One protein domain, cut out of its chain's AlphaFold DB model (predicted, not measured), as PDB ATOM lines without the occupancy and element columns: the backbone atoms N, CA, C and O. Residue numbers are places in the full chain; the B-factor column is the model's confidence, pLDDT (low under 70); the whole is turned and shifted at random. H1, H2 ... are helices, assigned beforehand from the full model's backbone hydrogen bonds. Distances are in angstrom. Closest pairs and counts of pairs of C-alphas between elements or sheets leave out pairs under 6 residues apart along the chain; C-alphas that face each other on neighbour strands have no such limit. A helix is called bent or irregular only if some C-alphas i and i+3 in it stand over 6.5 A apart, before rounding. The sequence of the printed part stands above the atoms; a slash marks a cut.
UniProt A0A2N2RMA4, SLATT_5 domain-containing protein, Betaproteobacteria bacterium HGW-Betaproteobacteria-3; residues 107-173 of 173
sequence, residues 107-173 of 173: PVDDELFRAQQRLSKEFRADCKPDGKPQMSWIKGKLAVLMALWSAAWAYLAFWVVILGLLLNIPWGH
ATOM      1  N   PRO A 107     115.153  89.771  77.483       84.88
ATOM      2  CA  PRO A 107     116.166  88.941  78.139       84.88
ATOM      3  C   PRO A 107     117.425  89.720  78.549       84.88
ATOM      4  O   PRO A 107     118.030  89.426  79.578       84.88
ATOM      5  N   VAL A 108     117.789  90.750  77.775       85.50
ATOM      6  CA  VAL A 108     118.922  91.640  78.073       85.50
ATOM      7  C   VAL A 108     118.712  92.456  79.356       85.50
ATOM      8  O   VAL A 108     119.679  92.709  80.074       85.50
ATOM      9  N   ASP A 109     117.467  92.810  79.685       85.44
ATOM     10  CA  ASP A 109     117.129  93.545  80.907       85.44
ATOM     11  C   ASP A 109     117.332  92.659  82.146       85.44
ATOM     12  O   ASP A 109     117.909  93.105  83.139       85.44
ATOM     13  N   ASP A 110     116.921  91.384  82.085       86.56
ATOM     14  CA  ASP A 110     117.136  90.407  83.167       86.56
ATOM     15  C   ASP A 110     118.631  90.098  83.352       86.56
ATOM     16  O   ASP A 110     119.139  90.068  84.476       86.56
ATOM     17  N   GLU A 111     119.384  89.934  82.261       88.62
ATOM     18  CA  GLU A 111     120.837  89.761  82.341       88.62
ATOM     19  C   GLU A 111     121.534  90.977  82.964       88.62
ATOM     20  O   GLU A 111     122.432  90.812  83.800       88.62
ATOM     21  N   LEU A 112     121.104  92.193  82.610       90.06
ATOM     22  CA  LEU A 112     121.605  93.427  83.208       90.06
ATOM     23  C   LEU A 112     121.252  93.509  84.697       90.06
ATOM     24  O   LEU A 112     122.126  93.814  85.513       90.06
ATOM     25  N   PHE A 113     120.009  93.198  85.068       88.56
ATOM     26  CA  PHE A 113     119.562  93.184  86.459       88.56
ATOM     27  C   PHE A 113     120.398  92.214  87.301       88.56
ATOM     28  O   PHE A 113     120.941  92.594  88.340       88.56
ATOM     29  N   ARG A 114     120.603  90.984  86.819       88.12
ATOM     30  CA  ARG A 114     121.463  89.986  87.479       88.12
ATOM     31  C   ARG A 114     122.912  90.450  87.582       88.12
ATOM     32  O   ARG A 114     123.570  90.183  88.589       88.12
ATOM     33  N   ALA A 115     123.422  91.150  86.569       88.38
ATOM     34  CA  ALA A 115     124.768  91.713  86.597       88.38
ATOM     35  C   ALA A 115     124.910  92.809  87.665       88.38
ATOM     36  O   ALA A 115     125.920  92.838  88.377       88.38
ATOM     37  N   GLN A 116     123.901  93.674  87.809       89.00
ATOM     38  CA  GLN A 116     123.857  94.743  88.813       89.00
ATOM     39  C   GLN A 116     123.685  94.186  90.230       89.00
ATOM     40  O   GLN A 116     124.408  94.579  91.144       89.00
ATOM     41  N   GLN A 117     122.793  93.210  90.401       88.38
ATOM     42  CA  GLN A 117     122.483  92.591  91.689       88.38
ATOM     43  C   GLN A 117     123.390  91.407  92.031       88.38
ATOM     44  O   GLN A 117     123.153  90.705  93.008       88.38
ATOM     45  N   ARG A 118     124.484  91.184  91.296       84.31
ATOM     46  CA  ARG A 118     125.391  90.034  91.480       84.31
ATOM     47  C   ARG A 118     125.919  89.863  92.916       84.31
ATOM     48  O   ARG A 118     126.312  88.763  93.292       84.31
ATOM     49  N   LEU A 119     125.991  90.949  93.689       84.06
ATOM     50  CA  LEU A 119     126.471  90.967  95.078       84.06
ATOM     51  C   LEU A 119     125.348  91.006  96.129       84.06
ATOM     52  O   LEU A 119     125.644  91.035  97.324       84.06
ATOM     53  N   SER A 120     124.085  91.017  95.710       84.75
ATOM     54  CA  SER A 120     122.939  90.882  96.613       84.75
ATOM     55  C   SER A 120     122.910  89.489  97.253       84.75
ATOM     56  O   SER A 120     123.556  88.553  96.766       84.75
ATOM     57  N   LYS A 121     122.199  89.347  98.375       81.38
ATOM     58  CA  LYS A 121     122.181  88.099  99.155       81.38
ATOM     59  C   LYS A 121     121.601  86.940  98.341       81.38
ATOM     60  O   LYS A 121     122.055  85.814  98.467       81.38
ATOM     61  N   GLU A 122     120.662  87.229  97.454       78.62
ATOM     62  CA  GLU A 122     119.911  86.266  96.652       78.62
ATOM     63  C   GLU A 122     120.761  85.650  95.523       78.62
ATOM     64  O   GLU A 122     120.560  84.500  95.123       78.62
ATOM     65  N   PHE A 123     121.751  86.395  95.013       80.69
ATOM     66  CA  PHE A 123     122.581  85.984  93.870       80.69
ATOM     67  C   PHE A 123     124.019  85.602  94.238       80.69
ATOM     68  O   PHE A 123     124.779  85.096  93.397       80.69
ATOM     69  N   ARG A 124     124.380  85.817  95.501       78.00
ATOM     70  CA  ARG A 124     125.685  85.523  96.076       78.00
ATOM     71  C   ARG A 124     125.936  84.025  96.243       78.00
ATOM     72  O   ARG A 124     125.036  83.237  96.512       78.00
ATOM     73  N   ALA A 125     127.198  83.642  96.078       73.88
ATOM     74  CA  ALA A 125     127.638  82.250  96.124       73.88
ATOM     75  C   ALA A 125     127.492  81.627  97.521       73.88
ATOM     76  O   ALA A 125     127.135  80.464  97.641       73.88
ATOM     77  N   ASP A 126     127.744  82.416  98.564       71.62
ATOM     78  CA  ASP A 126     127.722  82.009  99.970       71.62
ATOM     79  C   ASP A 126     126.315  81.771 100.524       71.62
ATOM     80  O   ASP A 126     126.157  81.068 101.516       71.62
ATOM     81  N   CYS A 127     125.293  82.317  99.870       67.62
ATOM     82  CA  CYS A 127     123.897  82.099 100.237       67.62
ATOM     83  C   CYS A 127     123.235  80.986  99.408       67.62
ATOM     84  O   CYS A 127     122.056  80.703  99.611       67.62
ATOM     85  N   LYS A 128     123.967  80.347  98.479       69.12
ATOM     86  CA  LYS A 128     123.450  79.262  97.635       69.12
ATOM     87  C   LYS A 128     123.970  77.891  98.069       69.12
ATOM     88  O   LYS A 128     125.157  77.763  98.360       69.12
ATOM     89  N   PRO A 129     123.127  76.843  98.002       69.75
ATOM     90  CA  PRO A 129     123.524  75.476  98.351       69.75
ATOM     91  C   PRO A 129     124.677  74.940  97.481       69.75
ATOM     92  O   PRO A 129     125.478  74.143  97.956       69.75
ATOM     93  N   ASP A 130     124.817  75.435  96.246       75.25
ATOM     94  CA  ASP A 130     125.863  75.006  95.305       75.25
ATOM     95  C   ASP A 130     127.197  75.762  95.448       75.25
ATOM     96  O   ASP A 130     128.152  75.467  94.725       75.25
ATOM     97  N   GLY A 131     127.274  76.788  96.307       71.62
ATOM     98  CA  GLY A 131     128.499  77.567  96.540       71.62
ATOM     99  C   GLY A 131     129.034  78.336  95.320       71.62
ATOM    100  O   GLY A 131     130.151  78.852  95.352       71.62
ATOM    101  N   LYS A 132     128.270  78.410  94.219       73.69
ATOM    102  CA  LYS A 132     128.660  79.079  92.968       73.69
ATOM    103  C   LYS A 132     127.814  80.335  92.739       73.69
ATOM    104  O   LYS A 132     126.591  80.277  92.876       73.69
ATOM    105  N   PRO A 133     128.427  81.471  92.351       75.81
ATOM    106  CA  PRO A 133     127.674  82.680  92.041       75.81
ATOM    107  C   PRO A 133     126.848  82.469  90.769       75.81
ATOM    108  O   PRO A 133     127.322  81.854  89.811       75.81
ATOM    109  N   GLN A 134     125.633  83.024  90.725       78.06
ATOM    110  CA  GLN A 134     124.758  82.899  89.548       78.06
ATOM    111  C   GLN A 134     125.358  83.555  88.297       78.06
ATOM    112  O   GLN A 134     125.113  83.113  87.176       78.06
ATOM    113  N   MET A 135     126.177  84.590  88.490       81.94
ATOM    114  CA  MET A 135     126.863  85.294  87.416       81.94
ATOM    115  C   MET A 135     128.318  85.561  87.800       81.94
ATOM    116  O   MET A 135     128.609  86.070  88.885       81.94
ATOM    117  N   SER A 136     129.250  85.222  86.908       84.31
ATOM    118  CA  SER A 136     130.663  85.565  87.082       84.31
ATOM    119  C   SER A 136     130.906  87.041  86.762       84.31
ATOM    120  O   SER A 136     130.115  87.681  86.069       84.31
ATOM    121  N   TRP A 137     132.025  87.591  87.237       85.62
ATOM    122  CA  TRP A 137     132.389  88.989  86.975       85.62
ATOM    123  C   TRP A 137     132.494  89.300  85.472       85.62
ATOM    124  O   TRP A 137     131.976  90.316  85.017       85.62
ATOM    125  N   ILE A 138     133.088  88.385  84.695       88.00
ATOM    126  CA  ILE A 138     133.243  88.520  83.238       88.00
ATOM    127  C   ILE A 138     131.878  88.526  82.547       88.00
ATOM    128  O   ILE A 138     131.602  89.417  81.747       88.00
ATOM    129  N   LYS A 139     131.000  87.570  82.888       87.56
ATOM    130  CA  LYS A 139     129.644  87.519  82.327       87.56
ATOM    131  C   LYS A 139     128.857  88.783  82.669       87.56
ATOM    132  O   LYS A 139     128.206  89.333  81.792       87.56
ATOM    133  N   GLY A 140     128.972  89.282  83.901       88.00
ATOM    134  CA  GLY A 140     128.323  90.530  84.312       88.00
ATOM    135  C   GLY A 140     128.801  91.743  83.511       88.00
ATOM    136  O   GLY A 140     127.987  92.539  83.057       88.00
ATOM    137  N   LYS A 141     130.113  91.869  83.268       90.69
ATOM    138  CA  LYS A 141     130.655  92.940  82.414       90.69
ATOM    139  C   LYS A 141     130.174  92.834  80.967       90.69
ATOM    140  O   LYS A 141     129.852  93.858  80.373       90.69
ATOM    141  N   LEU A 142     130.102  91.620  80.424       91.62
ATOM    142  CA  LEU A 142     129.592  91.386  79.077       91.62
ATOM    143  C   LEU A 142     128.107  91.755  78.961       91.62
ATOM    144  O   LEU A 142     127.746  92.443  78.017       91.62
ATOM    145  N   ALA A 143     127.275  91.377  79.934       89.81
ATOM    146  CA  ALA A 143     125.857  91.739  79.957       89.81
ATOM    147  C   ALA A 143     125.648  93.262  79.985       89.81
ATOM    148  O   ALA A 143     124.844  93.793  79.224       89.81
ATOM    149  N   VAL A 144     126.440  93.991  80.782       90.12
ATOM    150  CA  VAL A 144     126.417  95.466  80.790       90.12
ATOM    151  C   VAL A 144     126.807  96.043  79.424       90.12
ATOM    152  O   VAL A 144     126.167  96.979  78.950       90.12
ATOM    153  N   LEU A 145     127.833  95.488  78.773       91.19
ATOM    154  CA  LEU A 145     128.240  95.912  77.431       91.19
ATOM    155  C   LEU A 145     127.139  95.639  76.395       91.19
ATOM    156  O   LEU A 145     126.853  96.506  75.574       91.19
ATOM    157  N   MET A 146     126.515  94.458  76.443       88.81
ATOM    158  CA  MET A 146     125.417  94.097  75.545       88.81
ATOM    159  C   MET A 146     124.212  95.020  75.729       88.81
ATOM    160  O   MET A 146     123.639  95.449  74.734       88.81
ATOM    161  N   ALA A 147     123.879  95.391  76.968       88.06
ATOM    162  CA  ALA A 147     122.814  96.351  77.251       88.06
ATOM    163  C   ALA A 147     123.138  97.767  76.733       88.06
ATOM    164  O   ALA A 147     122.282  98.450  76.176       88.06
ATOM    165  N   LEU A 148     124.390  98.221  76.853       87.62
ATOM    166  CA  LEU A 148     124.812  99.494  76.254       87.62
ATOM    167  C   LEU A 148     124.732  99.450  74.724       87.62
ATOM    168  O   LEU A 148     124.306 100.415  74.090       87.62
ATOM    169  N   TRP A 149     125.125  98.325  74.126       87.56
ATOM    170  CA  TRP A 149     125.052  98.128  72.684       87.56
ATOM    171  C   TRP A 149     123.606  98.082  72.182       87.56
ATOM    172  O   TRP A 149     123.301  98.728  71.180       87.56
ATOM    173  N   SER A 150     122.702  97.388  72.884       81.50
ATOM    174  CA  SER A 150     121.280  97.314  72.521       81.50
ATOM    175  C   SER A 150     120.604  98.689  72.551       81.50
ATOM    176  O   SER A 150     119.771  98.974  71.692       81.50
ATOM    177  N   ALA A 151     121.022  99.576  73.456       78.50
ATOM    178  CA  ALA A 151     120.546 100.956  73.497       78.50
ATOM    179  C   ALA A 151     121.151 101.843  72.388       78.50
ATOM    180  O   ALA A 151     120.476 102.729  71.863       78.50
ATOM    181  N   ALA A 152     122.421 101.632  72.022       79.88
ATOM    182  CA  ALA A 152     123.169 102.557  71.165       79.88
ATOM    183  C   ALA A 152     123.201 102.187  69.671       79.88
ATOM    184  O   ALA A 152     123.433 103.067  68.837       79.88
ATOM    185  N   TRP A 153     122.995 100.919  69.299       80.19
ATOM    186  CA  TRP A 153     123.242 100.455  67.924       80.19
ATOM    187  C   TRP A 153     122.388 101.182  66.878       80.19
ATOM    188  O   TRP A 153     122.895 101.522  65.811       80.19
ATOM    189  N   ALA A 154     121.116 101.463  67.180       72.19
ATOM    190  CA  ALA A 154     120.210 102.130  66.249       72.19
ATOM    191  C   ALA A 154     120.647 103.582  65.991       72.19
ATOM    192  O   ALA A 154     120.627 104.052  64.853       72.19
ATOM    193  N   TYR A 155     121.119 104.266  67.036       73.50
ATOM    194  CA  TYR A 155     121.679 105.612  66.935       73.50
ATOM    195  C   TYR A 155     122.991 105.615  66.141       73.50
ATOM    196  O   TYR A 155     123.182 106.451  65.261       73.50
ATOM    197  N   LEU A 156     123.876 104.643  66.383       77.69
ATOM    198  CA  LEU A 156     125.109 104.483  65.605       77.69
ATOM    199  C   LEU A 156     124.816 104.209  64.125       77.69
ATOM    200  O   LEU A 156     125.406 104.852  63.261       77.69
ATOM    201  N   ALA A 157     123.877 103.310  63.825       74.56
ATOM    202  CA  ALA A 157     123.461 103.012  62.458       74.56
ATOM    203  C   ALA A 157     122.914 104.262  61.749       74.56
ATOM    204  O   ALA A 157     123.265 104.523  60.598       74.56
ATOM    205  N   PHE A 158     122.119 105.075  62.450       70.81
ATOM    206  CA  PHE A 158     121.622 106.352  61.939       70.81
ATOM    207  C   PHE A 158     122.761 107.313  61.557       70.81
ATOM    208  O   PHE A 158     122.765 107.848  60.447       70.81
ATOM    209  N   TRP A 159     123.772 107.481  62.417       75.38
ATOM    210  CA  TRP A 159     124.927 108.334  62.104       75.38
ATOM    211  C   TRP A 159     125.801 107.796  60.977       75.38
ATOM    212  O   TRP A 159     126.301 108.585  60.179       75.38
ATOM    213  N   VAL A 160     125.960 106.474  60.869       77.12
ATOM    214  CA  VAL A 160     126.677 105.851  59.747       77.12
ATOM    215  C   VAL A 160     125.978 106.157  58.420       77.12
ATOM    216  O   VAL A 160     126.648 106.496  57.446       77.12
ATOM    217  N   VAL A 161     124.642 106.112  58.381       70.38
ATOM    218  CA  VAL A 161     123.870 106.493  57.187       70.38
ATOM    219  C   VAL A 161     124.055 107.975  56.862       70.38
ATOM    220  O   VAL A 161     124.336 108.303  55.711       70.38
ATOM    221  N   ILE A 162     123.961 108.871  57.853       63.38
ATOM    222  CA  ILE A 162     124.206 110.310  57.649       63.38
ATOM    223  C   ILE A 162     125.608 110.551  57.091       63.38
ATOM    224  O   ILE A 162     125.756 111.268  56.105       63.38
ATOM    225  N   LEU A 163     126.632 109.942  57.689       76.38
ATOM    226  CA  LEU A 163     128.013 110.090  57.240       76.38
ATOM    227  C   LEU A 163     128.185 109.569  55.807       76.38
ATOM    228  O   LEU A 163     128.795 110.243  54.982       76.38
ATOM    229  N   GLY A 164     127.603 108.410  55.490       73.50
ATOM    230  CA  GLY A 164     127.618 107.848  54.139       73.50
ATOM    231  C   GLY A 164     126.946 108.755  53.108       73.50
ATOM    232  O   GLY A 164     127.466 108.907  52.004       73.50
ATOM    233  N   LEU A 165     125.836 109.404  53.471       65.81
ATOM    234  CA  LEU A 165     125.177 110.395  52.621       65.81
ATOM    235  C   LEU A 165     126.057 111.635  52.435       65.81
ATOM    236  O   LEU A 165     126.284 112.027  51.298       65.81
ATOM    237  N   LEU A 166     126.609 112.202  53.513       63.91
ATOM    238  CA  LEU A 166     127.483 113.384  53.463       63.91
ATOM    239  C   LEU A 166     128.739 113.163  52.608       63.91
ATOM    240  O   LEU A 166     129.155 114.064  51.881       63.91
ATOM    241  N   LEU A 167     129.331 111.969  52.675       72.88
ATOM    242  CA  LEU A 167     130.502 111.598  51.879       72.88
ATOM    243  C   LEU A 167     130.179 111.385  50.391       72.88
ATOM    244  O   LEU A 167     131.070 111.525  49.562       72.88
ATOM    245  N   ASN A 168     128.928 111.060  50.049       63.16
ATOM    246  CA  ASN A 168     128.472 110.875  48.666       63.16
ATOM    247  C   ASN A 168     127.815 112.126  48.064       63.16
ATOM    248  O   ASN A 168     127.399 112.092  46.905       63.16
ATOM    249  N   ILE A 169     127.708 113.232  48.810       64.31
ATOM    250  CA  ILE A 169     127.300 114.511  48.226       64.31
ATOM    251  C   ILE A 169     128.414 114.948  47.266       64.31
ATOM    252  O   ILE A 169     129.564 115.055  47.697       64.31
ATOM    253  N   PRO A 170     128.115 115.219  45.984       63.06
ATOM    254  CA  PRO A 170     129.073 115.855  45.098       63.06
ATOM    255  C   PRO A 170     129.299 117.279  45.610       63.06
ATOM    256  O   PRO A 170     128.513 118.192  45.356       63.06
ATOM    257  N   TRP A 171     130.357 117.454  46.399       53.88
ATOM    258  CA  TRP A 171     130.882 118.761  46.758       53.88
ATOM    259  C   TRP A 171     131.363 119.387  45.454       53.88
ATOM    260  O   TRP A 171     132.336 118.917  44.872       53.88
ATOM    261  N   GLY A 172     130.589 120.343  44.936       44.31
ATOM    262  CA  GLY A 172     130.777 120.893  43.598       44.31
ATOM    263  C   GLY A 172     132.229 121.281  43.320       44.31
ATOM    264  O   GLY A 172     132.778 122.161  43.984       44.31
ATOM    265  N   HIS A 173     132.802 120.626  42.313       39.47
ATOM    266  CA  HIS A 173     133.885 121.129  41.481       39.47
ATOM    267  C   HIS A 173     133.353 121.258  40.058       39.47
ATOM    268  O   HIS A 173     132.624 120.333  39.626       39.47
TER     269      HIS A 173
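AT A GLANCE: This is residues 107 to 173 of the 173 residues of the protein "SLATT_5 domain-containing protein" of Betaproteobacteria bacterium HGW-Betaproteobacteria-3 (UniProt A0A2N2RMA4). A short helix, H1, packs on a long bent helix, H2; residues 151 to 173 stick out. The printed part has 67 residues, two named helices, H1 then H2: all helix. It is extended, radius of gyration of the C-alphas 20.4 A, spanning 73 by 16 by 14 A.

IN THESE COORDINATES: H1, residues 107 to 116, begins at C-alpha (116.166, 88.941, 78.139). H2, residues 137 to 168, assigned by hydrogen bonds as one helix, is bent: C-alphas 151 and 154 are 7.4 A apart. Its arms are H2a, residues 137 to 151, 21.6 A, and H2b, 154 to 168, 21.3 A, ending at C-alpha (128.472, 110.875, 48.666).

HOW THE PARTS SIT: H1 and H2a touch, opposite ways at a steep tilt of 47 degrees; closest C-alphas Ala 115 and Gly 140, 4.4 A. H2b is at a steep tilt, 55 degrees, to H2a. In these three every O i to N i+4 pair is within hydrogen-bond range.

THE WHOLE: The printed part has no cut; its 20-residue link is long; residues 168 to 173, among others, are under pLDDT 70.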